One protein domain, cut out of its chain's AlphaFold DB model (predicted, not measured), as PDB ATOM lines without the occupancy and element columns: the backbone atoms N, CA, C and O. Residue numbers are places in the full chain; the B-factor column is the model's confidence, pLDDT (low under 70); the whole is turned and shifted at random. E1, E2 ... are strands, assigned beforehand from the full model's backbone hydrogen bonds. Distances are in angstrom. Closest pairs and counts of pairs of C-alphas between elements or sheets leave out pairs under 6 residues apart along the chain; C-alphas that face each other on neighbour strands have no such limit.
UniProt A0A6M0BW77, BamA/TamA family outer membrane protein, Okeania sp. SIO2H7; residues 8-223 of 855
ATOM      1  N   THR A   8     188.229 150.343 150.551       97.06
ATOM      2  CA  THR A   8     187.151 149.454 150.098       97.06
ATOM      3  C   THR A   8     186.439 150.074 148.905       97.06
ATOM      4  O   THR A   8     185.963 151.207 148.986       97.06
ATOM      5  N   VAL A   9     186.336 149.327 147.806       97.25
ATOM      6  CA  VAL A   9     185.631 149.744 146.590       97.25
ATOM      7  C   VAL A   9     184.489 148.780 146.308       97.25
ATOM      8  O   VAL A   9     184.715 147.630 145.947       97.25
ATOM      9  N   ASN A  10     183.261 149.286 146.420       97.50
ATOM     10  CA  ASN A  10     182.035 148.556 146.107       97.50
ATOM     11  C   ASN A  10     181.358 149.216 144.902       97.50
ATOM     12  O   ASN A  10     180.835 150.327 145.007       97.50
ATOM     13  N   THR A  11     181.374 148.561 143.743       96.31
ATOM     14  CA  THR A  11     180.773 149.088 142.503       96.31
ATOM     15  C   THR A  11     180.338 147.945 141.593       96.31
ATOM     16  O   THR A  11     180.760 146.819 141.773       96.31
ATOM     17  N   LYS A  12     179.510 148.196 140.578       95.81
ATOM     18  CA  LYS A  12     179.190 147.164 139.573       95.81
ATOM     19  C   LYS A  12     180.354 146.919 138.613       95.81
ATOM     20  O   LYS A  12     180.622 145.777 138.260       95.81
ATOM     21  N   LYS A  13     181.031 147.987 138.193       97.44
ATOM     22  CA  LYS A  13     182.161 147.940 137.265       97.44
ATOM     23  C   LYS A  13     183.290 148.802 137.811       97.44
ATOM     24  O   LYS A  13     183.058 149.971 138.128       97.44
ATOM     25  N   LEU A  14     184.485 148.233 137.901       97.62
ATOM     26  CA  LEU A  14     185.725 148.954 138.158       97.62
ATOM     27  C   LEU A  14     186.574 148.905 136.893       97.62
ATOM     28  O   LEU A  14     186.850 147.829 136.372       97.62
ATOM     29  N   ARG A  15     186.967 150.076 136.393       97.94
ATOM     30  CA  ARG A  15     187.871 150.199 135.252       97.94
ATOM     31  C   ARG A  15     189.019 151.131 135.613       97.94
ATOM     32  O   ARG A  15     188.781 152.310 135.866       97.94
ATOM     33  N   LEU A  16     190.236 150.600 135.634       97.56
ATOM     34  CA  LEU A  16     191.477 151.346 135.825       97.56
ATOM     35  C   LEU A  16     192.231 151.348 134.497       97.56
ATOM     36  O   LEU A  16     192.557 150.291 133.969       97.56
ATOM     37  N   GLN A  17     192.458 152.526 133.925       96.19
ATOM     38  CA  GLN A  17     193.138 152.670 132.640       96.19
ATOM     39  C   GLN A  17     194.072 153.876 132.637       96.19
ATOM     40  O   GLN A  17     193.952 154.746 133.501       96.19
ATOM     41  N   ASP A  18     194.963 153.940 131.651       92.50
ATOM     42  CA  ASP A  18     195.832 155.094 131.395       92.50
ATOM     43  C   ASP A  18     196.659 155.524 132.627       92.50
ATOM     44  O   ASP A  18     196.905 156.711 132.855       92.50
ATOM     45  N   GLY A  19     197.099 154.552 133.435       94.25
ATOM     46  CA  GLY A  19     197.901 154.759 134.643       94.25
ATOM     47  C   GLY A  19     197.089 155.032 135.909       94.25
ATOM     48  O   GLY A  19     197.653 155.494 136.899       94.25
ATOM     49  N   ALA A  20     195.777 154.782 135.900       96.75
ATOM     50  CA  ALA A  20     194.947 154.884 137.096       96.75
ATOM     51  C   ALA A  20     195.340 153.825 138.140       96.75
ATOM     52  O   ALA A  20     195.395 152.633 137.837       96.75
ATOM     53  N   GLN A  21     195.557 154.260 139.384       95.06
ATOM     54  CA  GLN A  21     196.000 153.399 140.481       95.06
ATOM     55  C   GLN A  21     195.074 153.497 141.696       95.06
ATOM     56  O   GLN A  21     194.604 154.582 142.041       95.06
ATOM     57  N   ILE A  22     194.865 152.369 142.377       96.38
ATOM     58  CA  ILE A  22     194.345 152.324 143.750       96.38
ATOM     59  C   ILE A  22     195.460 151.768 144.625       96.38
ATOM     60  O   ILE A  22     195.842 150.608 144.477       96.38
ATOM     61  N   ASN A  23     195.999 152.591 145.522       92.88
ATOM     62  CA  ASN A  23     197.197 152.241 146.270       92.88
ATOM     63  C   ASN A  23     197.073 152.486 147.781       92.88
ATOM     64  O   ASN A  23     196.613 153.531 148.232       92.88
ATOM     65  N   ALA A  24     197.554 151.528 148.569       92.81
ATOM     66  CA  ALA A  24     197.593 151.562 150.029       92.81
ATOM     67  C   ALA A  24     199.041 151.399 150.530       92.81
ATOM     68  O   ALA A  24     199.368 150.466 151.258       92.81
ATOM     69  N   ARG A  25     199.933 152.303 150.096       88.75
ATOM     70  CA  ARG A  25     201.379 152.223 150.372       88.75
ATOM     71  C   ARG A  25     201.765 152.707 151.774       88.75
ATOM     72  O   ARG A  25     201.240 153.721 152.237       88.75
ATOM     73  N   SER A  26     202.758 152.064 152.393       88.25
ATOM     74  CA  SER A  26     203.461 152.576 153.583       88.25
ATOM     75  C   SER A  26     204.930 152.874 153.274       88.25
ATOM     76  O   SER A  26     205.617 152.048 152.685       88.25
ATOM     77  N   ARG A  27     205.403 154.056 153.697       83.75
ATOM     78  CA  ARG A  27     206.810 154.506 153.591       83.75
ATOM     79  C   ARG A  27     207.501 154.660 154.951       83.75
ATOM     80  O   ARG A  27     208.503 155.349 155.075       83.75
ATOM     81  N   GLY A  28     206.892 154.128 156.011       79.06
ATOM     82  CA  GLY A  28     207.333 154.318 157.392       79.06
ATOM     83  C   GLY A  28     207.393 153.011 158.174       79.06
ATOM     84  O   GLY A  28     207.282 151.927 157.617       79.06
ATOM     85  N   GLY A  29     207.533 153.099 159.498       78.38
ATOM     86  CA  GLY A  29     207.597 151.900 160.345       78.38
ATOM     87  C   GLY A  29     206.272 151.149 160.552       78.38
ATOM     88  O   GLY A  29     206.265 150.153 161.265       78.38
ATOM     89  N   GLY A  30     205.158 151.644 159.999       84.56
ATOM     90  CA  GLY A  30     203.842 150.998 160.077       84.56
ATOM     91  C   GLY A  30     203.550 150.135 158.850       84.56
ATOM     92  O   GLY A  30     204.121 150.367 157.786       84.56
ATOM     93  N   ASP A  31     202.646 149.172 158.992       89.69
ATOM     94  CA  ASP A  31     202.271 148.246 157.914       89.69
ATOM     95  C   ASP A  31     201.534 148.961 156.769       89.69
ATOM     96  O   ASP A  31     200.894 149.995 156.987       89.69
ATOM     97  N   ALA A  32     201.618 148.426 155.550       91.56
ATOM     98  CA  ALA A  32     200.818 148.888 154.418       91.56
ATOM     99  C   ALA A  32     199.319 148.598 154.630       91.56
ATOM    100  O   ALA A  32     198.932 147.718 155.398       91.56
ATOM    101  N   GLY A  33     198.463 149.395 153.988       92.50
ATOM    102  CA  GLY A  33     197.014 149.281 154.157       92.50
ATOM    103  C   GLY A  33     196.420 148.150 153.316       92.50
ATOM    104  O   GLY A  33     197.019 147.713 152.337       92.50
ATOM    105  N   ASN A  34     195.213 147.706 153.671       95.38
ATOM    106  CA  ASN A  34     194.520 146.650 152.929       95.38
ATOM    107  C   ASN A  34     193.614 147.230 151.837       95.38
ATOM    108  O   ASN A  34     192.988 148.272 152.039       95.38
ATOM    109  N   ILE A  35     193.478 146.537 150.709       97.38
ATOM    110  CA  ILE A  35     192.559 146.907 149.626       97.38
ATOM    111  C   ILE A  35     191.521 145.798 149.455       97.38
ATOM    112  O   ILE A  35     191.863 144.637 149.267       97.38
ATOM    113  N   THR A  36     190.241 146.155 149.477       98.00
ATOM    114  CA  THR A  36     189.136 145.234 149.186       98.00
ATOM    115  C   THR A  36     188.322 145.764 148.015       98.00
ATOM    116  O   THR A  36     187.725 146.840 148.097       98.00
ATOM    117  N   ILE A  37     188.289 145.002 146.928       98.12
ATOM    118  CA  ILE A  37     187.509 145.290 145.727       98.12
ATOM    119  C   ILE A  37     186.337 144.311 145.671       98.12
ATOM    120  O   ILE A  37     186.519 143.101 145.782       98.12
ATOM    121  N   SER A  38     185.120 144.818 145.501       97.75
ATOM    122  CA  SER A  38     183.924 143.998 145.299       97.75
ATOM    123  C   SER A  38     183.120 144.554 144.134       97.75
ATOM    124  O   SER A  38     182.496 145.618 144.238       97.75
ATOM    125  N   THR A  39     183.181 143.855 142.999       96.81
ATOM    126  CA  THR A  39     182.519 144.269 141.760       96.81
ATOM    127  C   THR A  39     181.915 143.113 140.976       96.81
ATOM    128  O   THR A  39     182.003 141.970 141.400       96.81
ATOM    129  N   LYS A  40     181.234 143.400 139.860       95.00
ATOM    130  CA  LYS A  40     180.902 142.365 138.869       95.00
ATOM    131  C   LYS A  40     182.009 142.261 137.828       95.00
ATOM    132  O   LYS A  40     182.492 141.175 137.556       95.00
ATOM    133  N   ASN A  41     182.443 143.399 137.286       97.00
ATOM    134  CA  ASN A  41     183.444 143.434 136.223       97.00
ATOM    135  C   ASN A  41     184.617 144.323 136.633       97.00
ATOM    136  O   ASN A  41     184.440 145.534 136.815       97.00
ATOM    137  N   THR A  42     185.808 143.733 136.707       98.00
ATOM    138  CA  THR A  42     187.063 144.440 136.963       98.00
ATOM    139  C   THR A  42     187.916 144.435 135.697       98.00
ATOM    140  O   THR A  42     188.278 143.380 135.185       98.00
ATOM    141  N   GLU A  43     188.232 145.619 135.180       98.06
ATOM    142  CA  GLU A  43     189.118 145.825 134.032       98.06
ATOM    143  C   GLU A  43     190.289 146.710 134.464       98.06
ATOM    144  O   GLU A  43     190.082 147.851 134.883       98.06
ATOM    145  N   ILE A  44     191.518 146.221 134.347       98.06
ATOM    146  CA  ILE A  44     192.725 146.997 134.641       98.06
ATOM    147  C   ILE A  44     193.614 146.923 133.403       98.06
ATOM    148  O   ILE A  44     193.974 145.837 132.955       98.06
ATOM    149  N   ILE A  45     193.870 148.073 132.780       97.44
ATOM    150  CA  ILE A  45     194.403 148.131 131.417       97.44
ATOM    151  C   ILE A  45     195.499 149.184 131.308       97.44
ATOM    152  O   ILE A  45     195.288 150.361 131.614       97.44
ATOM    153  N   GLY A  46     196.633 148.797 130.740       95.69
ATOM    154  CA  GLY A  46     197.594 149.755 130.224       95.69
ATOM    155  C   GLY A  46     198.433 150.437 131.295       95.69
ATOM    156  O   GLY A  46     198.482 150.073 132.469       95.69
ATOM    157  N   LYS A  47     199.046 151.524 130.851       95.00
ATOM    158  CA  LYS A  47     199.853 152.443 131.640       95.00
ATOM    159  C   LYS A  47     199.560 153.868 131.194       95.00
ATOM    160  O   LYS A  47     198.955 154.097 130.150       95.00
ATOM    161  N   SER A  48     199.990 154.829 131.989       94.62
ATOM    162  CA  SER A  48     199.919 156.251 131.654       94.62
ATOM    163  C   SER A  48     200.614 156.555 130.321       94.62
ATOM    164  O   SER A  48     201.569 155.867 129.960       94.62
ATOM    165  N   PRO A  49     200.201 157.610 129.591       91.56
ATOM    166  CA  PRO A  49     200.770 157.936 128.279       91.56
ATOM    167  C   PRO A  49     202.291 158.150 128.264       91.56
ATOM    168  O   PRO A  49     202.934 157.960 127.238       91.56
ATOM    169  N   ASN A  50     202.877 158.549 129.397       90.88
ATOM    170  CA  ASN A  50     204.325 158.714 129.558       90.88
ATOM    171  C   ASN A  50     205.046 157.419 129.986       90.88
ATOM    172  O   ASN A  50     206.261 157.432 130.154       90.88
ATOM    173  N   GLY A  51     204.308 156.325 130.188       88.25
ATOM    174  CA  GLY A  51     204.812 155.019 130.597       88.25
ATOM    175  C   GLY A  51     205.272 154.920 132.052       88.25
ATOM    176  O   GLY A  51     205.794 153.876 132.420       88.25
ATOM    177  N   ILE A  52     205.098 155.970 132.864       88.75
ATOM    178  CA  ILE A  52     205.649 156.034 134.230       88.75
ATOM    179  C   ILE A  52     204.787 155.244 135.217       88.75
ATOM    180  O   ILE A  52     205.300 154.533 136.073       88.75
ATOM    181  N   TRP A  53     203.470 155.390 135.114       90.38
ATOM    182  CA  TRP A  53     202.505 154.749 136.004       90.38
ATOM    183  C   TRP A  53     201.812 153.602 135.293       90.38
ATOM    184  O   TRP A  53     201.140 153.846 134.291       90.38
ATOM    185  N   LEU A  54     201.935 152.387 135.817       94.50
ATOM    186  CA  LEU A  54     201.109 151.254 135.405       94.50
ATOM    187  C   LEU A  54     199.704 151.409 135.994       94.50
ATOM    188  O   LEU A  54     199.560 151.865 137.132       94.50
ATOM    189  N   SER A  55     198.666 151.067 135.231       97.50
ATOM    190  CA  SER A  55     197.320 150.966 135.797       97.50
ATOM    191  C   SER A  55     197.286 149.770 136.740       97.50
ATOM    192  O   SER A  55     197.730 148.688 136.357       97.50
ATOM    193  N   GLY A  56     196.758 149.929 137.953       96.81
ATOM    194  CA  GLY A  56     196.854 148.824 138.896       96.81
ATOM    195  C   GLY A  56     196.303 149.025 140.293       96.81
ATOM    196  O   GLY A  56     195.839 150.101 140.682       96.81
ATOM    197  N   LEU A  57     196.375 147.939 141.050       97.06
ATOM    198  CA  LEU A  57     196.079 147.887 142.475       97.06
ATOM    199  C   LEU A  57     197.383 147.594 143.221       97.06
ATOM    200  O   LEU A  57     198.096 146.667 142.845       97.06
ATOM    201  N   THR A  58     197.704 148.357 144.266       95.00
ATOM    202  CA  THR A  58     198.994 148.204 144.958       95.00
ATOM    203  C   THR A  58     198.867 148.327 146.475       95.00
ATOM    204  O   THR A  58     198.535 149.399 146.983       95.00
ATOM    205  N   ALA A  59     199.199 147.271 147.216       93.94
ATOM    206  CA  ALA A  59     199.314 147.282 148.678       93.94
ATOM    207  C   ALA A  59     200.757 146.946 149.095       93.94
ATOM    208  O   ALA A  59     201.116 145.796 149.332       93.94
ATOM    209  N   GLU A  60     201.602 147.975 149.150       91.19
ATOM    210  CA  GLU A  60     203.064 147.832 149.189       91.19
ATOM    211  C   GLU A  60     203.691 148.540 150.399       91.19
ATOM    212  O   GLU A  60     203.335 149.680 150.725       91.19
ATOM    213  N   ALA A  61     204.674 147.889 151.026       90.38
ATOM    214  CA  ALA A  61     205.595 148.512 151.976       90.38
ATOM    215  C   ALA A  61     206.939 148.803 151.288       90.38
ATOM    216  O   ALA A  61     207.632 147.880 150.860       90.38
ATOM    217  N   THR A  62     207.305 150.083 151.176       85.50
ATOM    218  CA  THR A  62     208.518 150.508 150.456       85.50
ATOM    219  C   THR A  62     209.781 150.315 151.303       85.50
ATOM    220  O   THR A  62     209.709 150.259 152.529       85.50
ATOM    221  N   ASP A  63     210.944 150.296 150.654       77.62
ATOM    222  CA  ASP A  63     212.288 150.129 151.239       77.62
ATOM    223  C   ASP A  63     212.670 151.189 152.294       77.62
ATOM    224  O   ASP A  63     213.484 150.936 153.180       77.62
ATOM    225  N   GLU A  64     212.035 152.361 152.253       77.19
ATOM    226  CA  GLU A  64     212.138 153.404 153.287       77.19
ATOM    227  C   GLU A  64     211.457 153.029 154.631       77.19
ATOM    228  O   GLU A  64     211.630 153.726 155.636       77.19
ATOM    229  N   GLY A  65     210.661 151.953 154.662       78.38
ATOM    230  CA  GLY A  65     209.855 151.515 155.804       78.38
ATOM    231  C   GLY A  65     210.373 150.267 156.535       78.38
ATOM    232  O   GLY A  65     211.343 149.626 156.147       78.38
ATOM    233  N   THR A  66     209.691 149.895 157.624       82.75
ATOM    234  CA  THR A  66     209.943 148.633 158.366       82.75
ATOM    235  C   THR A  66     208.679 147.796 158.576       82.75
ATOM    236  O   THR A  66     208.708 146.830 159.337       82.75
ATOM    237  N   GLY A  67     207.559 148.210 157.978       84.44
ATOM    238  CA  GLY A  67     206.271 147.527 158.078       84.44
ATOM    239  C   GLY A  67     206.110 146.398 157.060       84.44
ATOM    240  O   GLY A  67     206.889 146.276 156.114       84.44
ATOM    241  N   ARG A  68     205.078 145.580 157.260       88.81
ATOM    242  CA  ARG A  68     204.670 144.489 156.362       88.81
ATOM    243  C   ARG A  68     203.904 145.004 155.144       88.81
ATOM    244  O   ARG A  68     203.271 146.064 155.211       88.81
ATOM    245  N   GLY A  69     203.914 144.218 154.068       90.00
ATOM    246  CA  GLY A  69     203.015 144.412 152.928       90.00
ATOM    247  C   GLY A  69     201.538 144.256 153.324       90.00
ATOM    248  O   GLY A  69     201.209 143.582 154.302       90.00
ATOM    249  N   GLY A  70     200.647 144.907 152.578       91.81
ATOM    250  CA  GLY A  70     199.209 144.910 152.854       91.81
ATOM    251  C   GLY A  70     198.494 143.751 152.163       91.81
ATOM    252  O   GLY A  70     199.022 143.152 151.232       91.81
ATOM    253  N   THR A  71     197.279 143.429 152.605       94.25
ATOM    254  CA  THR A  71     196.440 142.402 151.964       94.25
ATOM    255  C   THR A  71     195.555 143.019 150.885       94.25
ATOM    256  O   THR A  71     194.947 144.070 151.106       94.25
ATOM    257  N   LEU A  72     195.438 142.352 149.739       97.25
ATOM    258  CA  LEU A  72     194.565 142.762 148.643       97.25
ATOM    259  C   LEU A  72     193.583 141.631 148.327       97.25
ATOM    260  O   LEU A  72     193.985 140.527 147.980       97.25
ATOM    261  N   THR A  73     192.289 141.921 148.446       98.06
ATOM    262  CA  THR A  73     191.212 140.965 148.173       98.06
ATOM    263  C   THR A  73     190.318 141.478 147.047       98.06
ATOM    264  O   THR A  73     189.773 142.583 147.142       98.06
ATOM    265  N   ILE A  74     190.123 140.678 145.999       98.06
ATOM    266  CA  ILE A  74     189.262 140.986 144.849       98.06
ATOM    267  C   ILE A  74     188.130 139.968 144.787       98.06
ATOM    268  O   ILE A  74     188.371 138.778 144.645       98.06
ATOM    269  N   HIS A  75     186.893 140.451 144.832       98.06
ATOM    270  CA  HIS A  75     185.700 139.678 144.503       98.06
ATOM    271  C   HIS A  75     185.091 140.256 143.226       98.06
ATOM    272  O   HIS A  75     184.678 141.422 143.214       98.06
ATOM    273  N   THR A  76     185.065 139.478 142.148       96.69
ATOM    274  CA  THR A  76     184.534 139.902 140.846       96.69
ATOM    275  C   THR A  76     183.882 138.727 140.117       96.69
ATOM    276  O   THR A  76     184.135 137.584 140.455       96.69
ATOM    277  N   GLU A  77     183.006 138.965 139.145       94.62
ATOM    278  CA  GLU A  77     182.551 137.898 138.236       94.62
ATOM    279  C   GLU A  77     183.589 137.703 137.123       94.62
ATOM    280  O   GLU A  77     183.950 136.576 136.809       94.62
ATOM    281  N   THR A  78     184.119 138.798 136.568       95.69
ATOM    282  CA  THR A  78     185.193 138.767 135.560       95.69
ATOM    283  C   THR A  78     186.352 139.673 135.955       95.69
ATOM    284  O   THR A  78     186.113 140.826 136.350       95.69
ATOM    285  N   LEU A  79     187.587 139.204 135.782       97.62
ATOM    286  CA  LEU A  79     188.816 139.982 135.925       97.62
ATOM    287  C   LEU A  79     189.583 139.990 134.598       97.62
ATOM    288  O   LEU A  79     190.045 138.951 134.149       97.62
ATOM    289  N   ASN A  80     189.748 141.170 134.000       97.88
ATOM    290  CA  ASN A  80     190.563 141.359 132.799       97.88
ATOM    291  C   ASN A  80     191.754 142.267 133.126       97.88
ATOM    292  O   ASN A  80     191.563 143.474 133.333       97.88
ATOM    293  N   LEU A  81     192.962 141.705 133.148       98.00
ATOM    294  CA  LEU A  81     194.220 142.410 133.398       98.00
ATOM    295  C   LEU A  81     195.040 142.456 132.108       98.00
ATOM    296  O   LEU A  81     195.368 141.413 131.554       98.00
ATOM    297  N   ARG A  82     195.311 143.656 131.576       97.56
ATOM    298  CA  ARG A  82     195.799 143.789 130.193       97.56
ATOM    299  C   ARG A  82     196.868 144.844 129.992       97.56
ATOM    300  O   ARG A  82     196.817 145.900 130.621       97.56
ATOM    301  N   ASN A  83     197.727 144.639 128.998       95.94
ATOM    302  CA  ASN A  83     198.644 145.650 128.459       95.94
ATOM    303  C   ASN A  83     199.567 146.237 129.543       95.94
ATOM    304  O   ASN A  83     199.559 147.446 129.765       95.94
ATOM    305  N   GLN A  84     200.348 145.397 130.226       96.00
ATOM    306  CA  GLN A  84     201.262 145.797 131.314       96.00
ATOM    307  C   GLN A  84     200.579 146.318 132.586       96.00
ATOM    308  O   GLN A  84     201.218 146.961 133.417       96.00
ATOM    309  N   ALA A  85     199.277 146.085 132.743       97.12
ATOM    310  CA  ALA A  85     198.586 146.383 133.988       97.12
ATOM    311  C   ALA A  85     199.031 145.445 135.118       97.12
ATOM    312  O   ALA A  85     199.391 144.293 134.870       97.12
ATOM    313  N   GLU A  86     198.952 145.931 136.357       96.44
ATOM    314  CA  GLU A  86     199.565 145.258 137.501       96.44
ATOM    315  C   GLU A  86     198.626 145.157 138.720       96.44
ATOM    316  O   GLU A  86     197.901 146.099 139.065       96.44
ATOM    317  N   ILE A  87     198.650 144.012 139.404       97.62
ATOM    318  CA  ILE A  87     198.047 143.816 140.730       97.62
ATOM    319  C   ILE A  87     199.148 143.352 141.678       97.62
ATOM    320  O   ILE A  87     199.648 142.245 141.518       97.62
ATOM    321  N   THR A  88     199.487 144.169 142.678       95.25
ATOM    322  CA  THR A  88     200.683 143.934 143.501       95.25
ATOM    323  C   THR A  88     200.415 144.029 144.989       95.25
ATOM    324  O   THR A  88     199.885 145.027 145.494       95.25
ATOM    325  N   VAL A  89     200.875 143.010 145.707       94.19
ATOM    326  CA  VAL A  89     201.149 143.052 147.143       94.19
ATOM    327  C   VAL A  89     202.646 142.841 147.323       94.19
ATOM    328  O   VAL A  89     203.191 141.853 146.867       94.19
ATOM    329  N   SER A  90     203.369 143.769 147.934       90.12
ATOM    330  CA  SER A  90     204.827 143.611 148.031       90.12
ATOM    331  C   SER A  90     205.400 144.231 149.292       90.12
ATOM    332  O   SER A  90     204.776 145.070 149.954       90.12
ATOM    333  N   SER A  91     206.591 143.770 149.660       89.06
ATOM    334  CA  SER A  91     207.372 144.330 150.756       89.06
ATOM    335  C   SER A  91     208.840 144.377 150.359       89.06
ATOM    336  O   SER A  91     209.474 143.337 150.192       89.06
ATOM    337  N   ALA A  92     209.372 145.592 150.245       84.81
ATOM    338  CA  ALA A  92     210.801 145.850 150.079       84.81
ATOM    339  C   ALA A  92     211.519 146.030 151.436       84.81
ATOM    340  O   ALA A  92     212.653 146.508 151.502       84.81
ATOM    341  N   THR A  93     210.849 145.688 152.542       85.19
ATOM    342  CA  THR A  93     211.394 145.764 153.901       85.19
ATOM    343  C   THR A  93     211.908 144.396 154.368       85.19
ATOM    344  O   THR A  93     211.771 143.375 153.698       85.19
ATOM    345  N   GLN A  94     212.469 144.331 155.579       83.62
ATOM    346  CA  GLN A  94     212.832 143.062 156.233       83.62
ATOM    347  C   GLN A  94     211.612 142.337 156.850       83.62
ATOM    348  O   GLN A  94     211.731 141.666 157.879       83.62
ATOM    349  N   GLN A  95     210.421 142.510 156.274       87.12
ATOM    350  CA  GLN A  95     209.168 141.878 156.687       87.12
ATOM    351  C   GLN A  95     208.440 141.250 155.483       87.12
ATOM    352  O   GLN A  95     208.627 141.731 154.366       87.12
ATOM    353  N   PRO A  96     207.571 140.241 155.710       86.00
ATOM    354  CA  PRO A  96     206.792 139.591 154.655       86.00
ATOM    355  C   PRO A  96     205.982 140.554 153.780       86.00
ATOM    356  O   PRO A  96     205.413 141.537 154.277       86.00
ATOM    357  N   ALA A  97     205.873 140.215 152.494       87.31
ATOM    358  CA  ALA A  97     204.794 140.703 151.644       87.31
ATOM    359  C   ALA A  97     203.431 140.250 152.194       87.31
ATOM    360  O   ALA A  97     203.335 139.333 153.011       87.31
ATOM    361  N   GLY A  98     202.375 140.950 151.786       88.06
ATOM    362  CA  GLY A  98     201.018 140.585 152.169       88.06
ATOM    363  C   GLY A  98     200.455 139.443 151.326       88.06
ATOM    364  O   GLY A  98     201.146 138.840 150.503       88.06
ATOM    365  N   ASN A  99     199.168 139.172 151.531       93.44
ATOM    366  CA  ASN A  99     198.439 138.150 150.792       93.44
ATOM    367  C   ASN A  99     197.592 138.796 149.694       93.44
ATOM    368  O   ASN A  99     196.944 139.824 149.923       93.44
ATOM    369  N   LEU A 100     197.563 138.162 148.531       97.06
ATOM    370  CA  LEU A 100     196.659 138.485 147.443       97.06
ATOM    371  C   LEU A 100     195.617 137.375 147.310       97.06
ATOM    372  O   LEU A 100     195.965 136.222 147.071       97.06
ATOM    373  N   GLU A 101     194.343 137.730 147.418       98.19
ATOM    374  CA  GLU A 101     193.230 136.804 147.225       98.19
ATOM    375  C   GLU A 101     192.325 137.294 146.091       98.19
ATOM    376  O   GLU A 101     191.802 138.412 146.135       98.19
ATOM    377  N   ILE A 102     192.130 136.458 145.074       98.06
ATOM    378  CA  ILE A 102     191.267 136.739 143.926       98.06
ATOM    379  C   ILE A 102     190.186 135.668 143.853       98.06
ATOM    380  O   ILE A 102     190.466 134.507 143.578       98.06
ATOM    381  N   ASN A 103     188.942 136.091 144.039       97.69
ATOM    382  CA  ASN A 103     187.750 135.277 143.863       97.69
ATOM    383  C   ASN A 103     187.022 135.775 142.599       97.69
ATOM    384  O   ASN A 103     186.480 136.888 142.592       97.69
ATOM    385  N   SER A 104     187.060 134.982 141.522       95.62
ATOM    386  CA  SER A 104     186.502 135.321 140.199       95.62
ATOM    387  C   SER A 104     185.733 134.153 139.572       95.62
ATOM    388  O   SER A 104     185.835 133.027 140.044       95.62
ATOM    389  N   ASN A 105     184.966 134.410 138.507       90.50
ATOM    390  CA  ASN A 105     184.430 133.363 137.624       90.50
ATOM    391  C   ASN A 105     185.106 133.356 136.246       90.50
ATOM    392  O   ASN A 105     184.746 132.548 135.407       90.50
ATOM    393  N   ASN A 106     185.956 134.317 135.917       92.31
ATOM    394  CA  ASN A 106     186.748 134.294 134.690       92.31
ATOM    395  C   ASN A 106     187.924 135.243 134.888       92.31
ATOM    396  O   ASN A 106     187.734 136.363 135.389       92.31
ATOM    397  N   ILE A 107     189.126 134.805 134.540       97.25
ATOM    398  CA  ILE A 107     190.329 135.619 134.654       97.25
ATOM    399  C   ILE A 107     191.085 135.542 133.333       97.25
ATOM    400  O   ILE A 107     191.532 134.474 132.931       97.25
ATOM    401  N   LEU A 108     191.266 136.700 132.702       97.12
ATOM    402  CA  LEU A 108     192.132 136.879 131.543       97.12
ATOM    403  C   LEU A 108     193.273 137.828 131.911       97.12
ATOM    404  O   LEU A 108     193.033 138.974 132.310       97.12
ATOM    405  N   ILE A 109     194.504 137.356 131.746       98.06
ATOM    406  CA  ILE A 109     195.740 138.115 131.924       98.06
ATOM    407  C   ILE A 109     196.456 138.131 130.573       98.06
ATOM    408  O   ILE A 109     196.877 137.087 130.087       98.06
ATOM    409  N   GLU A 110     196.559 139.292 129.931       96.94
ATOM    410  CA  GLU A 110     197.142 139.374 128.587       96.94
ATOM    411  C   GLU A 110     198.073 140.571 128.376       96.94
ATOM    412  O   GLU A 110     197.911 141.644 128.963       96.94
ATOM    413  N   ASN A 111     199.014 140.411 127.445       97.00
ATOM    414  CA  ASN A 111     199.932 141.452 126.978       97.00
ATOM    415  C   ASN A 111     200.795 142.017 128.112       97.00
ATOM    416  O   ASN A 111     200.677 143.196 128.463       97.00
ATOM    417  N   GLN A 112     201.675 141.182 128.670       96.88
ATOM    418  CA  GLN A 112     202.638 141.545 129.720       96.88
ATOM    419  C   GLN A 112     202.004 142.037 131.027       96.88
ATOM    420  O   GLN A 112     202.629 142.768 131.792       96.88
ATOM    421  N   ALA A 113     200.744 141.688 131.266       98.00
ATOM    422  CA  ALA A 113     200.069 141.965 132.523       98.00
ATOM    423  C   ALA A 113     200.602 141.050 133.638       98.00
ATOM    424  O   ALA A 113     200.973 139.906 133.373       98.00
ATOM    425  N   SER A 114     200.627 141.539 134.882       97.50
ATOM    426  CA  SER A 114     201.237 140.791 135.986       97.50
ATOM    427  C   SER A 114     200.478 140.861 137.308       97.50
ATOM    428  O   SER A 114     199.960 141.908 137.712       97.50
ATOM    429  N   ILE A 115     200.454 139.730 138.007       97.81
ATOM    430  CA  ILE A 115     199.933 139.589 139.363       97.81
ATOM    431  C   ILE A 115     201.090 139.207 140.286       97.81
ATOM    432  O   ILE A 115     201.622 138.107 140.176       97.81
ATOM    433  N   ASN A 116     201.449 140.097 141.209       96.00
ATOM    434  CA  ASN A 116     202.718 140.033 141.927       96.00
ATOM    435  C   ASN A 116     202.515 140.010 143.451       96.00
ATOM    436  O   ASN A 116     201.749 140.796 144.017       96.00
ATOM    437  N   ALA A 117     203.257 139.132 144.120       94.56
ATOM    438  CA  ALA A 117     203.344 138.989 145.571       94.56
ATOM    439  C   ALA A 117     204.810 138.888 146.042       94.56
ATOM    440  O   ALA A 117     205.188 137.980 146.787       94.56
ATOM    441  N   GLU A 118     205.656 139.790 145.543       90.94
ATOM    442  CA  GLU A 118     207.115 139.730 145.687       90.94
ATOM    443  C   GLU A 118     207.615 140.234 147.048       90.94
ATOM    444  O   GLU A 118     207.058 141.169 147.638       90.94
ATOM    445  N   THR A 119     208.705 139.641 147.547       88.06
ATOM    446  CA  THR A 119     209.259 139.977 148.868       88.06
ATOM    447  C   THR A 119     210.791 139.975 148.929       88.06
ATOM    448  O   THR A 119     211.464 139.210 148.240       88.06
ATOM    449  N   THR A 120     211.354 140.810 149.807       85.31
ATOM    450  CA  THR A 120     212.786 140.813 150.179       85.31
ATOM    451  C   THR A 120     213.082 140.071 151.491       85.31
ATOM    452  O   THR A 120     214.243 139.813 151.809       85.31
ATOM    453  N   ALA A 121     212.053 139.737 152.282       82.12
ATOM    454  CA  ALA A 121     212.153 138.980 153.538       82.12
ATOM    455  C   ALA A 121     210.823 138.282 153.871       82.12
ATOM    456  O   ALA A 121     209.757 138.846 153.662       82.12
ATOM    457  N   GLY A 122     210.843 137.070 154.435       83.50
ATOM    458  CA  GLY A 122     209.608 136.307 154.685       83.50
ATOM    459  C   GLY A 122     209.024 135.694 153.407       83.50
ATOM    460  O   GLY A 122     209.791 135.333 152.525       83.50
ATOM    461  N   GLN A 123     207.697 135.556 153.321       85.69
ATOM    462  CA  GLN A 123     206.981 134.961 152.180       85.69
ATOM    463  C   GLN A 123     205.756 135.815 151.821       85.69
ATOM    464  O   GLN A 123     205.074 136.295 152.725       85.69
ATOM    465  N   GLY A 124     205.480 135.989 150.527       88.19
ATOM    466  CA  GLY A 124     204.182 136.461 150.024       88.19
ATOM    467  C   GLY A 124     203.247 135.293 149.710       88.19
ATOM    468  O   GLY A 124     203.678 134.136 149.684       88.19
ATOM    469  N   SER A 125     201.966 135.569 149.457       95.44
ATOM    470  CA  SER A 125     201.066 134.537 148.930       95.44
ATOM    471  C   SER A 125     200.053 135.070 147.923       95.44
ATOM    472  O   SER A 125     199.539 136.181 148.072       95.44
ATOM    473  N   ILE A 126     199.760 134.251 146.913       97.94
ATOM    474  CA  ILE A 126     198.688 134.459 145.939       97.94
ATOM    475  C   ILE A 126     197.725 133.281 146.046       97.94
ATOM    476  O   ILE A 126     198.124 132.126 145.925       97.94
ATOM    477  N   THR A 127     196.447 133.569 146.259       98.19
ATOM    478  CA  THR A 127     195.358 132.593 146.182       98.19
ATOM    479  C   THR A 127     194.357 133.047 145.131       98.19
ATOM    480  O   THR A 127     193.779 134.129 145.244       98.19
ATOM    481  N   ILE A 128     194.144 132.224 144.109       97.88
ATOM    482  CA  ILE A 128     193.168 132.448 143.044       97.88
ATOM    483  C   ILE A 128     192.117 131.345 143.131       97.88
ATOM    484  O   ILE A 128     192.414 130.182 142.873       97.88
ATOM    485  N   ASN A 129     190.883 131.714 143.462       96.81
ATOM    486  CA  ASN A 129     189.723 130.836 143.363       96.81
ATOM    487  C   ASN A 129     188.851 131.321 142.210       96.81
ATOM    488  O   ASN A 129     188.125 132.313 142.317       96.81
ATOM    489  N   ASN A 130     188.929 130.623 141.089       92.25
ATOM    490  CA  ASN A 130     188.229 130.973 139.868       92.25
ATOM    491  C   ASN A 130     186.951 130.139 139.687       92.25
ATOM    492  O   ASN A 130     186.799 129.513 138.647       92.25
ATOM    493  N   ASN A 131     186.099 130.062 140.723       86.69
ATOM    494  CA  ASN A 131     184.751 129.451 140.788       86.69
ATOM    495  C   ASN A 131     184.395 128.418 139.688       86.69
ATOM    496  O   ASN A 131     183.322 128.490 139.086       86.69
ATOM    497  N   ASN A 132     185.282 127.449 139.448       74.00
ATOM    498  CA  ASN A 132     185.199 126.448 138.384       74.00
ATOM    499  C   ASN A 132     184.986 127.028 136.966       74.00
ATOM    500  O   ASN A 132     184.051 126.642 136.267       74.00
ATOM    501  N   LYS A 133     185.852 127.948 136.530       88.88
ATOM    502  CA  LYS A 133     185.920 128.488 135.159       88.88
ATOM    503  C   LYS A 133     187.367 128.661 134.690       88.88
ATOM    504  O   LYS A 133     188.260 128.102 135.306       88.88
ATOM    505  N   ASP A 134     187.611 129.375 133.593       92.25
ATOM    506  CA  ASP A 134     188.920 129.408 132.927       92.25
ATOM    507  C   ASP A 134     189.815 130.540 133.458       92.25
ATOM    508  O   ASP A 134     189.354 131.673 133.655       92.25
ATOM    509  N   LEU A 135     191.082 130.221 133.726       96.25
ATOM    510  CA  LEU A 135     192.162 131.174 133.983       96.25
ATOM    511  C   LEU A 135     193.085 131.150 132.765       96.25
ATOM    512  O   LEU A 135     193.715 130.131 132.489       96.25
ATOM    513  N   ILE A 136     193.144 132.265 132.042       96.75
ATOM    514  CA  ILE A 136     193.869 132.381 130.776       96.75
ATOM    515  C   ILE A 136     194.986 133.418 130.928       96.75
ATOM    516  O   ILE A 136     194.716 134.580 131.243       96.75
ATOM    517  N   LEU A 137     196.228 133.007 130.678       97.62
ATOM    518  CA  LEU A 137     197.403 133.862 130.574       97.62
ATOM    519  C   LEU A 137     197.910 133.849 129.126       97.62
ATOM    520  O   LEU A 137     198.116 132.786 128.540       97.62
ATOM    521  N   ARG A 138     198.108 135.033 128.545       95.56
ATOM    522  CA  ARG A 138     198.575 135.199 127.162       95.56
ATOM    523  C   ARG A 138     199.619 136.294 127.019       95.56
ATOM    524  O   ARG A 138     199.646 137.255 127.793       95.56
ATOM    525  N   HIS A 139     200.401 136.214 125.951       95.62
ATOM    526  CA  HIS A 139     201.347 137.235 125.515       95.62
ATOM    527  C   HIS A 139     202.273 137.736 126.644       95.62
ATOM    528  O   HIS A 139     202.247 138.923 126.992       95.62
ATOM    529  N   HIS A 140     203.118 136.857 127.185       96.56
ATOM    530  CA  HIS A 140     204.142 137.187 128.186       96.56
ATOM    531  C   HIS A 140     203.597 137.682 129.535       96.56
ATOM    532  O   HIS A 140     204.155 138.604 130.136       96.56
ATOM    533  N   SER A 141     202.462 137.139 129.976       98.25
ATOM    534  CA  SER A 141     201.797 137.547 131.220       98.25
ATOM    535  C   SER A 141     202.214 136.690 132.408       98.25
ATOM    536  O   SER A 141     202.419 135.495 132.244       98.25
ATOM    537  N   ASN A 142     202.270 137.274 133.611       97.38
ATOM    538  CA  ASN A 142     202.922 136.627 134.754       97.38
ATOM    539  C   ASN A 142     202.064 136.577 136.029       97.38
ATOM    540  O   ASN A 142     201.345 137.525 136.356       97.38
ATOM    541  N   ILE A 143     202.221 135.505 136.806       98.06
ATOM    542  CA  ILE A 143     201.785 135.403 138.206       98.06
ATOM    543  C   ILE A 143     203.015 135.055 139.049       98.06
ATOM    544  O   ILE A 143     203.582 133.976 138.882       98.06
ATOM    545  N   THR A 144     203.450 135.946 139.943       96.50
ATOM    546  CA  THR A 144     204.733 135.788 140.648       96.50
ATOM    547  C   THR A 144     204.632 135.978 142.162       96.50
ATOM    548  O   THR A 144     203.994 136.898 142.668       96.50
ATOM    549  N   THR A 145     205.326 135.127 142.915       95.81
ATOM    550  CA  THR A 145     205.611 135.270 144.356       95.81
ATOM    551  C   THR A 145     207.122 135.266 144.613       95.81
ATOM    552  O   THR A 145     207.596 134.801 145.656       95.81
ATOM    553  N   ASN A 146     207.898 135.749 143.638       93.94
ATOM    554  CA  ASN A 146     209.353 135.652 143.647       93.94
ATOM    555  C   ASN A 146     209.977 136.400 144.835       93.94
ATOM    556  O   ASN A 146     209.524 137.469 145.254       93.94
ATOM    557  N   ALA A 147     211.046 135.818 145.370       92.94
ATOM    558  CA  ALA A 147     211.753 136.313 146.535       92.94
ATOM    559  C   ALA A 147     213.191 136.718 146.190       92.94
ATOM    560  O   ALA A 147     213.941 135.972 145.557       92.94
ATOM    561  N   THR A 148     213.594 137.903 146.647       89.88
ATOM    562  CA  THR A 148     214.956 138.431 146.461       89.88
ATOM    563  C   THR A 148     215.755 138.369 147.762       89.88
ATOM    564  O   THR A 148     215.197 138.273 148.859       89.88
ATOM    565  N   GLY A 149     217.088 138.398 147.664       87.44
ATOM    566  CA  GLY A 149     217.959 138.248 148.830       87.44
ATOM    567  C   GLY A 149     217.788 136.883 149.502       87.44
ATOM    568  O   GLY A 149     217.707 135.858 148.832       87.44
ATOM    569  N   SER A 150     217.737 136.859 150.835       88.00
ATOM    570  CA  SER A 150     217.657 135.625 151.635       88.00
ATOM    571  C   SER A 150     216.224 135.164 151.941       88.00
ATOM    572  O   SER A 150     216.016 134.417 152.898       88.00
ATOM    573  N   ALA A 151     215.225 135.662 151.213       90.00
ATOM    574  CA  ALA A 151     213.822 135.324 151.421       90.00
ATOM    575  C   ALA A 151     213.417 134.049 150.672       90.00
ATOM    576  O   ALA A 151     213.886 133.788 149.567       90.00
ATOM    577  N   THR A 152     212.534 133.260 151.280       91.12
ATOM    578  CA  THR A 152     211.940 132.080 150.642       91.12
ATOM    579  C   THR A 152     210.878 132.527 149.642       91.12
ATOM    580  O   THR A 152     210.122 133.453 149.943       91.12
ATOM    581  N   GLY A 153     210.799 131.862 148.487       90.62
ATOM    582  CA  GLY A 153     209.728 132.083 147.511       90.62
ATOM    583  C   GLY A 153     208.352 131.971 148.175       90.62
ATOM    584  O   GLY A 153     208.159 131.178 149.101       90.62
ATOM    585  N   GLY A 154     207.403 132.809 147.769       93.00
ATOM    586  CA  GLY A 154     206.056 132.792 148.338       93.00
ATOM    587  C   GLY A 154     205.178 131.681 147.761       93.00
ATOM    588  O   GLY A 154     205.542 131.033 146.784       93.00
ATOM    589  N   ASN A 155     203.990 131.488 148.330       95.94
ATOM    590  CA  ASN A 155     203.098 130.396 147.927       95.94
ATOM    591  C   ASN A 155     202.054 130.848 146.901       95.94
ATOM    592  O   ASN A 155     201.411 131.882 147.091       95.94
ATOM    593  N   ILE A 156     201.830 130.043 145.865       97.94
ATOM    594  CA  ILE A 156     200.770 130.243 144.870       97.94
ATOM    595  C   ILE A 156     199.767 129.099 145.002       97.94
ATOM    596  O   ILE A 156     200.135 127.928 145.011       97.94
ATOM    597  N   THR A 157     198.485 129.420 145.133       98.06
ATOM    598  CA  THR A 157     197.389 128.444 145.090       98.06
ATOM    599  C   THR A 157     196.380 128.872 144.037       98.06
ATOM    600  O   THR A 157     195.841 129.975 144.122       98.06
ATOM    601  N   ILE A 158     196.124 128.015 143.051       97.44
ATOM    602  CA  ILE A 158     195.178 128.267 141.960       97.44
ATOM    603  C   ILE A 158     194.152 127.139 141.940       97.44
ATOM    604  O   ILE A 158     194.503 125.981 141.737       97.44
ATOM    605  N   ASN A 159     192.883 127.491 142.111       95.88
ATOM    606  CA  ASN A 159     191.743 126.601 141.932       95.88
ATOM    607  C   ASN A 159     190.923 127.128 140.753       95.88
ATOM    608  O   ASN A 159     190.303 128.190 140.854       95.88
ATOM    609  N   THR A 160     190.942 126.423 139.630       93.94
ATOM    610  CA  THR A 160     190.291 126.831 138.378       93.94
ATOM    611  C   THR A 160     189.690 125.602 137.696       93.94
ATOM    612  O   THR A 160     190.010 124.482 138.071       93.94
ATOM    613  N   GLU A 161     188.787 125.766 136.733       90.94
ATOM    614  CA  GLU A 161     188.317 124.626 135.931       90.94
ATOM    615  C   GLU A 161     189.305 124.331 134.805       90.94
ATOM    616  O   GLU A 161     189.757 123.203 134.705       90.94
ATOM    617  N   ASN A 162     189.750 125.332 134.047       92.31
ATOM    618  CA  ASN A 162     190.870 125.175 133.114       92.31
ATOM    619  C   ASN A 162     191.935 126.244 133.378       92.31
ATOM    620  O   ASN A 162     191.603 127.381 133.738       92.31
ATOM    621  N   LEU A 163     193.205 125.882 133.204       94.25
ATOM    622  CA  LEU A 163     194.341 126.800 133.181       94.25
ATOM    623  C   LEU A 163     194.952 126.777 131.780       94.25
ATOM    624  O   LEU A 163     195.408 125.733 131.329       94.25
ATOM    625  N   VAL A 164     194.986 127.920 131.105       94.81
ATOM    626  CA  VAL A 164     195.635 128.066 129.797       94.81
ATOM    627  C   VAL A 164     196.703 129.142 129.916       94.81
ATOM    628  O   VAL A 164     196.377 130.279 130.242       94.81
ATOM    629  N   ALA A 165     197.962 128.810 129.662       95.19
ATOM    630  CA  ALA A 165     199.066 129.762 129.674       95.19
ATOM    631  C   ALA A 165     199.902 129.604 128.401       95.19
ATOM    632  O   ALA A 165     200.725 128.702 128.277       95.19
ATOM    633  N   LEU A 166     199.683 130.497 127.439       91.62
ATOM    634  CA  LEU A 166     200.312 130.464 126.117       91.62
ATOM    635  C   LEU A 166     201.279 131.642 125.946       91.62
ATOM    636  O   LEU A 166     201.211 132.635 126.676       91.62
ATOM    637  N   GLU A 167     202.158 131.542 124.946       91.88
ATOM    638  CA  GLU A 167     203.013 132.650 124.491       91.88
ATOM    639  C   GLU A 167     203.942 133.201 125.597       91.88
ATOM    640  O   GLU A 167     203.969 134.413 125.847       91.88
ATOM    641  N   ASN A 168     204.699 132.307 126.250       94.06
ATOM    642  CA  ASN A 168     205.673 132.612 127.312       94.06
ATOM    643  C   ASN A 168     205.040 133.296 128.535       94.06
ATOM    644  O   ASN A 168     205.524 134.323 129.005       94.06
ATOM    645  N   SER A 169     203.906 132.777 129.000       97.25
ATOM    646  CA  SER A 169     203.205 133.316 130.166       97.25
ATOM    647  C   SER A 169     203.480 132.477 131.413       97.25
ATOM    648  O   SER A 169     203.127 131.301 131.448       97.25
ATOM    649  N   ASP A 170     204.071 133.081 132.442       97.56
ATOM    650  CA  ASP A 170     204.761 132.339 133.499       97.56
ATOM    651  C   ASP A 170     204.077 132.403 134.867       97.56
ATOM    652  O   ASP A 170     203.534 133.429 135.293       97.56
ATOM    653  N   ILE A 171     204.178 131.303 135.613       98.06
ATOM    654  CA  ILE A 171     203.753 131.199 137.010       98.06
ATOM    655  C   ILE A 171     204.985 130.854 137.849       98.06
ATOM    656  O   ILE A 171     205.525 129.756 137.742       98.06
ATOM    657  N   SER A 172     205.451 131.778 138.694       97.19
ATOM    658  CA  SER A 172     206.736 131.609 139.389       97.19
ATOM    659  C   SER A 172     206.727 131.931 140.884       97.19
ATOM    660  O   SER A 172     206.173 132.930 141.334       97.19
ATOM    661  N   ALA A 173     207.402 131.081 141.654       96.44
ATOM    662  CA  ALA A 173     207.630 131.176 143.094       96.44
ATOM    663  C   ALA A 173     209.126 130.996 143.424       96.44
ATOM    664  O   ALA A 173     209.508 130.263 144.341       96.44
ATOM    665  N   ASN A 174     209.991 131.620 142.628       95.56
ATOM    666  CA  ASN A 174     211.442 131.468 142.680       95.56
ATOM    667  C   ASN A 174     212.080 132.239 143.850       95.56
ATOM    668  O   ASN A 174     211.511 133.203 144.366       95.56
ATOM    669  N   ALA A 175     213.293 131.847 144.241       95.00
ATOM    670  CA  ALA A 175     214.073 132.508 145.286       95.00
ATOM    671  C   ALA A 175     215.546 132.710 144.901       95.00
ATOM    672  O   ALA A 175     216.171 131.855 144.277       95.00
ATOM    673  N   GLN A 176     216.130 133.826 145.344       92.94
ATOM    674  CA  GLN A 176     217.530 134.144 145.060       92.94
ATOM    675  C   GLN A 176     218.509 133.354 145.951       92.94
ATOM    676  O   GLN A 176     219.304 132.558 145.472       92.94
ATOM    677  N   GLN A 177     218.466 133.546 147.272       92.06
ATOM    678  CA  GLN A 177     219.429 132.951 148.218       92.06
ATOM    679  C   GLN A 177     218.747 132.118 149.314       92.06
ATOM    680  O   GLN A 177     219.239 132.028 150.439       92.06
ATOM    681  N   ALA A 178     217.589 131.536 149.008       93.50
ATOM    682  CA  ALA A 178     216.798 130.720 149.926       93.50
ATOM    683  C   ALA A 178     215.971 129.684 149.149       93.50
ATOM    684  O   ALA A 178     216.158 129.522 147.946       93.50
ATOM    685  N   PHE A 179     215.104 128.941 149.841       94.44
ATOM    686  CA  PHE A 179     214.252 127.940 149.205       94.44
ATOM    687  C   PHE A 179     213.222 128.576 148.256       94.44
ATOM    688  O   PHE A 179     212.694 129.646 148.564       94.44
ATOM    689  N   GLY A 180     212.913 127.915 147.139       93.94
ATOM    690  CA  GLY A 180     211.730 128.231 146.333       93.94
ATOM    691  C   GLY A 180     210.435 128.044 147.138       93.94
ATOM    692  O   GLY A 180     210.434 127.407 148.194       93.94
ATOM    693  N   GLY A 181     209.343 128.642 146.667       94.69
ATOM    694  CA  GLY A 181     208.029 128.571 147.311       94.69
ATOM    695  C   GLY A 181     207.226 127.323 146.943       94.69
ATOM    696  O   GLY A 181     207.710 126.438 146.244       94.69
ATOM    697  N   THR A 182     205.978 127.249 147.397       96.56
ATOM    698  CA  THR A 182     205.065 126.158 147.027       96.56
ATOM    699  C   THR A 182     204.013 126.643 146.033       96.56
ATOM    700  O   THR A 182     203.306 127.617 146.303       96.56
ATOM    701  N   ILE A 183     203.861 125.943 144.911       97.81
ATOM    702  CA  ILE A 183     202.813 126.175 143.913       97.81
ATOM    703  C   ILE A 183     201.853 124.983 143.942       97.81
ATOM    704  O   ILE A 183     202.259 123.860 143.669       97.81
ATOM    705  N   ASN A 184     200.581 125.221 144.258       97.81
ATOM    706  CA  ASN A 184     199.520 124.216 144.184       97.81
ATOM    707  C   ASN A 184     198.480 124.655 143.150       97.81
ATOM    708  O   ASN A 184     197.853 125.705 143.314       97.81
ATOM    709  N   ILE A 185     198.272 123.860 142.104       95.94
ATOM    710  CA  ILE A 185     197.291 124.142 141.050       95.94
ATOM    711  C   ILE A 185     196.316 122.977 140.978       95.94
ATOM    712  O   ILE A 185     196.722 121.837 140.794       95.94
ATOM    713  N   THR A 186     195.027 123.269 141.122       94.00
ATOM    714  CA  THR A 186     193.938 122.320 140.880       94.00
ATOM    715  C   THR A 186     193.138 122.805 139.675       94.00
ATOM    716  O   THR A 186     192.572 123.902 139.718       94.00
ATOM    717  N   ALA A 187     193.124 122.008 138.605       91.88
ATOM    718  CA  ALA A 187     192.428 122.297 137.351       91.88
ATOM    719  C   ALA A 187     191.946 121.004 136.683       91.88
ATOM    720  O   ALA A 187     192.547 119.960 136.877       91.88
ATOM    721  N   ALA A 188     190.882 121.053 135.884       87.12
ATOM    722  CA  ALA A 188     190.472 119.938 135.032       87.12
ATOM    723  C   ALA A 188     191.439 119.714 133.859       87.12
ATOM    724  O   ALA A 188     191.618 118.576 133.446       87.12
ATOM    725  N   GLY A 189     192.071 120.780 133.357       88.56
ATOM    726  CA  GLY A 189     193.154 120.711 132.376       88.56
ATOM    727  C   GLY A 189     194.102 121.906 132.483       88.56
ATOM    728  O   GLY A 189     193.686 123.011 132.859       88.56
ATOM    729  N   ILE A 190     195.377 121.668 132.174       90.88
ATOM    730  CA  ILE A 190     196.447 122.670 132.115       90.88
ATOM    731  C   ILE A 190     197.017 122.648 130.693       90.88
ATOM    732  O   ILE A 190     197.481 121.609 130.239       90.88
ATOM    733  N   PHE A 191     196.978 123.784 129.999       90.50
ATOM    734  CA  PHE A 191     197.383 123.902 128.597       90.50
ATOM    735  C   PHE A 191     198.464 124.966 128.428       90.50
ATOM    736  O   PHE A 191     198.354 126.074 128.959       90.50
ATOM    737  N   GLY A 192     199.498 124.636 127.658       88.81
ATOM    738  CA  GLY A 192     200.558 125.555 127.243       88.81
ATOM    739  C   GLY A 192     201.669 125.814 128.244       88.81
ATOM    740  O   GLY A 192     202.703 126.339 127.843       88.81
ATOM    741  N   THR A 193     201.504 125.396 129.497       91.00
ATOM    742  CA  THR A 193     202.530 125.513 130.530       91.00
ATOM    743  C   THR A 193     202.749 124.192 131.247       91.00
ATOM    744  O   THR A 193     201.815 123.416 131.438       91.00
ATOM    745  N   GLU A 194     203.984 123.959 131.667       91.44
ATOM    746  CA  GLU A 194     204.372 122.799 132.456       91.44
ATOM    747  C   GLU A 194     205.382 123.200 133.528       91.44
ATOM    748  O   GLU A 194     205.980 124.282 133.496       91.44
ATOM    749  N   PHE A 195     205.574 122.316 134.504       93.81
ATOM    750  CA  PHE A 195     206.644 122.491 135.469       93.81
ATOM    751  C   PHE A 195     208.001 122.294 134.792       93.81
ATOM    752  O   PHE A 195     208.293 121.213 134.282       93.81
ATOM    753  N   ARG A 196     208.864 123.311 134.869       91.75
ATOM    754  CA  ARG A 196     210.261 123.209 134.437       91.75
ATOM    755  C   ARG A 196     211.204 123.567 135.588       91.75
ATOM    756  O   ARG A 196     210.927 124.475 136.375       91.75
ATOM    757  N   PRO A 197     212.360 122.889 135.714       86.81
ATOM    758  CA  PRO A 197     213.326 123.170 136.778       86.81
ATOM    759  C   PRO A 197     214.088 124.487 136.567       86.81
ATOM    760  O   PRO A 197     214.863 124.880 137.439       86.81
ATOM    761  N   GLN A 198     213.921 125.138 135.412       88.06
ATOM    762  CA  GLN A 198     214.471 126.448 135.068       88.06
ATOM    763  C   GLN A 198     213.523 127.165 134.108       88.06
ATOM    764  O   GLN A 198     212.842 126.513 133.323       88.06
ATOM    765  N   GLN A 199     213.534 128.497 134.160       88.81
ATOM    766  CA  GLN A 199     212.800 129.347 133.230       88.81
ATOM    767  C   GLN A 199     213.372 129.222 131.808       88.81
ATOM    768  O   GLN A 199     214.591 129.239 131.610       88.81
ATOM    769  N   THR A 200     212.488 129.138 130.830       92.19
ATOM    770  CA  THR A 200     212.740 128.990 129.399       92.19
ATOM    771  C   THR A 200     212.082 130.143 128.629       92.19
ATOM    772  O   THR A 200     211.679 131.142 129.220       92.19
ATOM    773  N   ASN A 201     212.033 130.035 127.295       90.88
ATOM    774  CA  ASN A 201     211.268 130.952 126.438       90.88
ATOM    775  C   ASN A 201     209.854 130.410 126.124       90.88
ATOM    776  O   ASN A 201     209.212 130.871 125.177       90.88
ATOM    777  N   GLN A 202     209.413 129.382 126.849       90.94
ATOM    778  CA  GLN A 202     208.060 128.835 126.818       90.94
ATOM    779  C   GLN A 202     207.346 129.216 128.122       90.94
ATOM    780  O   GLN A 202     207.978 129.672 129.066       90.94
ATOM    781  N   SER A 203     206.025 129.046 128.183       94.38
ATOM    782  CA  SER A 203     205.280 129.301 129.420       94.38
ATOM    783  C   SER A 203     205.675 128.280 130.489       94.38
ATOM    784  O   SER A 203     205.474 127.075 130.299       94.38
ATOM    785  N   ASP A 204     206.177 128.740 131.629       96.25
ATOM    786  CA  ASP A 204     206.721 127.876 132.676       96.25
ATOM    787  C   ASP A 204     206.017 128.021 134.022       96.25
ATOM    788  O   ASP A 204     205.651 129.116 134.458       96.25
ATOM    789  N   ILE A 205     205.946 126.901 134.742       96.94
ATOM    790  CA  ILE A 205     205.669 126.870 136.176       96.94
ATOM    791  C   ILE A 205     206.989 126.613 136.905       96.94
ATOM    792  O   ILE A 205     207.559 125.526 136.797       96.94
ATOM    793  N   THR A 206     207.493 127.593 137.661       96.56
ATOM    794  CA  THR A 206     208.810 127.502 138.320       96.56
ATOM    795  C   THR A 206     208.754 127.807 139.817       96.56
ATOM    796  O   THR A 206     208.186 128.801 140.255       96.56
ATOM    797  N   ALA A 207     209.385 126.962 140.634       96.00
ATOM    798  CA  ALA A 207     209.576 127.185 142.073       96.00
ATOM    799  C   ALA A 207     211.042 126.932 142.459       96.00
ATOM    800  O   ALA A 207     211.371 126.090 143.286       96.00
ATOM    801  N   THR A 208     211.958 127.606 141.781       94.75
ATOM    802  CA  THR A 208     213.397 127.303 141.765       94.75
ATOM    803  C   THR A 208     214.199 128.193 142.715       94.75
ATOM    804  O   THR A 208     213.703 129.200 143.224       94.75
ATOM    805  N   SER A 209     215.457 127.822 142.969       94.25
ATOM    806  CA  SER A 209     216.399 128.605 143.777       94.25
ATOM    807  C   SER A 209     217.746 128.772 143.075       94.25
ATOM    808  O   SER A 209     218.297 127.789 142.571       94.25
ATOM    809  N   GLU A 210     218.340 129.975 143.107       92.94
ATOM    810  CA  GLU A 210     219.702 130.184 142.571       92.94
ATOM    811  C   GLU A 210     220.782 129.455 143.397       92.94
ATOM    812  O   GLU A 210     221.903 129.272 142.922       92.94
ATOM    813  N   LEU A 211     220.459 128.975 144.610       91.44
ATOM    814  CA  LEU A 211     221.339 128.095 145.397       91.44
ATOM    815  C   LEU A 211     221.449 126.673 144.818       91.44
ATOM    816  O   LEU A 211     222.281 125.884 145.275       91.44
ATOM    817  N   GLY A 212     220.624 126.342 143.824       89.06
ATOM    818  CA  GLY A 212     220.610 125.061 143.129       89.06
ATOM    819  C   GLY A 212     219.397 124.195 143.466       89.06
ATOM    820  O   GLY A 212     218.593 124.504 144.346       89.06
ATOM    821  N   ALA A 213     219.290 123.062 142.764       89.44
ATOM    822  CA  ALA A 213     218.089 122.223 142.747       89.44
ATOM    823  C   ALA A 213     217.633 121.732 144.135       89.44
ATOM    824  O   ALA A 213     216.433 121.625 144.366       89.44
ATOM    825  N   SER A 214     218.559 121.502 145.077       91.31
ATOM    826  CA  SER A 214     218.246 121.070 146.452       91.31
ATOM    827  C   SER A 214     217.519 122.121 147.297       91.31
ATOM    828  O   SER A 214     217.051 121.806 148.387       91.31
ATOM    829  N   PHE A 215     217.476 123.366 146.824       93.00
ATOM    830  CA  PHE A 215     216.749 124.471 147.439       93.00
ATOM    831  C   PHE A 215     215.500 124.845 146.632       93.00
ATOM    832  O   PHE A 215     214.869 125.852 146.930       93.00
ATOM    833  N   SER A 216     215.122 124.072 145.613       93.06
ATOM    834  CA  SER A 216     213.851 124.301 144.918       93.06
ATOM    835  C   SER A 216     212.682 124.021 145.861       93.06
ATOM    836  O   SER A 216     212.777 123.190 146.767       93.06
ATOM    837  N   GLY A 217     211.605 124.762 145.661       92.56
ATOM    838  CA  GLY A 217     210.324 124.528 146.294       92.56
ATOM    839  C   GLY A 217     209.548 123.400 145.618       92.56
ATOM    840  O   GLY A 217     210.107 122.572 144.900       92.56
ATOM    841  N   GLU A 218     208.246 123.366 145.871       95.00
ATOM    842  CA  GLU A 218     207.369 122.259 145.488       95.00
ATOM    843  C   GLU A 218     206.297 122.751 144.514       95.00
ATOM    844  O   GLU A 218     205.666 123.781 144.757       95.00
ATOM    845  N   VAL A 219     206.088 122.018 143.420       95.88
ATOM    846  CA  VAL A 219     205.031 122.288 142.439       95.88
ATOM    847  C   VAL A 219     204.116 121.073 142.379       95.88
ATOM    848  O   VAL A 219     204.518 120.014 141.911       95.88
ATOM    849  N   ASN A 220     202.888 121.242 142.862       95.38
ATOM    850  CA  ASN A 220     201.855 120.218 142.885       95.38
ATOM    851  C   ASN A 220     200.759 120.581 141.883       95.38
ATOM    852  O   ASN A 220     200.014 121.546 142.083       95.38
ATOM    853  N   LEU A 221     200.657 119.794 140.816       92.25
ATOM    854  CA  LEU A 221     199.608 119.907 139.808       92.25
ATOM    855  C   LEU A 221     198.599 118.782 140.045       92.25
ATOM    856  O   LEU A 221     198.938 117.607 139.961       92.25
ATOM    857  N   ASN A 222     197.370 119.147 140.395       88.38
ATOM    858  CA  ASN A 222     196.273 118.218 140.617       88.38
ATOM    859  C   ASN A 222     195.270 118.351 139.470       88.38
ATOM    860  O   ASN A 222     194.377 119.207 139.512       88.38
ATOM    861  N   THR A 223     195.453 117.521 138.449       79.88
ATOM    862  CA  THR A 223     194.555 117.410 137.299       79.88
ATOM    863  C   THR A 223     193.883 116.037 137.286       79.88
ATOM    864  O   THR A 223     194.586 115.031 137.365       79.88
TER     865      THR A 223
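This is residues 8 to 223 of the 855 residues of the protein "BamA/TamA family outer membrane protein" of Okeania sp. SIO2H7 (UniProt A0A6M0BW77). The chain is wound in stacked turns into a three-sided solenoid, triangular in cross-section, whose sides are three parallel sheets ordered E1 E4 E7 E10 E13 E16 E19 E23, then E2 E5 E8 E11 E14 E17 E20, then E3 E6 E9 E12 E15 E18 E22 E21. At one corner of the triangle, loops such as residues 24 to 34 and 207 to 217 lead from the third sheet back to the first. The printed part has 216 residues with 23 named strands, numbered along the chain, and no named helix; the class is all strand, with 98 residues, under half, in named elements. It is compact, with a radius of gyration of the C-alphas of 16.1 A and spans of 44 by 41 by 31 A.

The first sheet holds E1 at residues 8 to 10, E4 at 35 to 38, E7 at 72 to 75, E10 at 99 to 103, E13 at 125 to 129, E16 at 155 to 159, E19 at 182 to 186 and E23 at 218 to 222. C-alpha 8 is at (187.151, 149.454, 150.098) and C-alpha 222 at (196.273, 118.218, 140.617). The next holds E2 at 13 to 17, E5 at 41 to 45, E8 at 78 to 82, E11 at 107 to 110, E14 at 134 to 138, E17 at 162 to 165 and E20 at 189 to 191. The third holds E3 at 21 to 23, E6 at 56 to 61, 15.7 A long, E9 at 86 to 91, 15.4 A, E12 at 114 to 116, E15 at 142 to 144, E18 at 170 to 172, E22 at 203 to 206 and E21 at 193 to 195.

The three form a stack of sheets, face to face in turn: the first faces the third with 59 pairs of C-alphas within 10 A, and the second with 23. In the first sheet E13 and E16 are parallel at 1 degree, with N 126 and O 155 2.9 A apart, within hydrogen-bond range. In the second, E2 and E5 are parallel, with N 45 and O 16 at 2.8 A. In the third, E6 and E9 are parallel, with N 59 and O 88 at 2.9 A. E22 is staggered, pairing with E18 over residues 205 to 206, N 171 and O 204 at 2.9 A, and with E21 over 203 to 205, N 205 and O 194 at 2.9 A. Between sheets, the closest C-alphas of E9 and E10, Val 89 and Leu 100, are 6.4 A apart. E1 and E20 are apart.

The C-alphas farthest apart, Lys 12 and Ser 214, are 47.5 A apart. The printed part has no cut. The links E3 to E4 and E22 to E23 are long, 11 residues each. Mean pLDDT of the printed part is 93.1, and no printed residue is under 70.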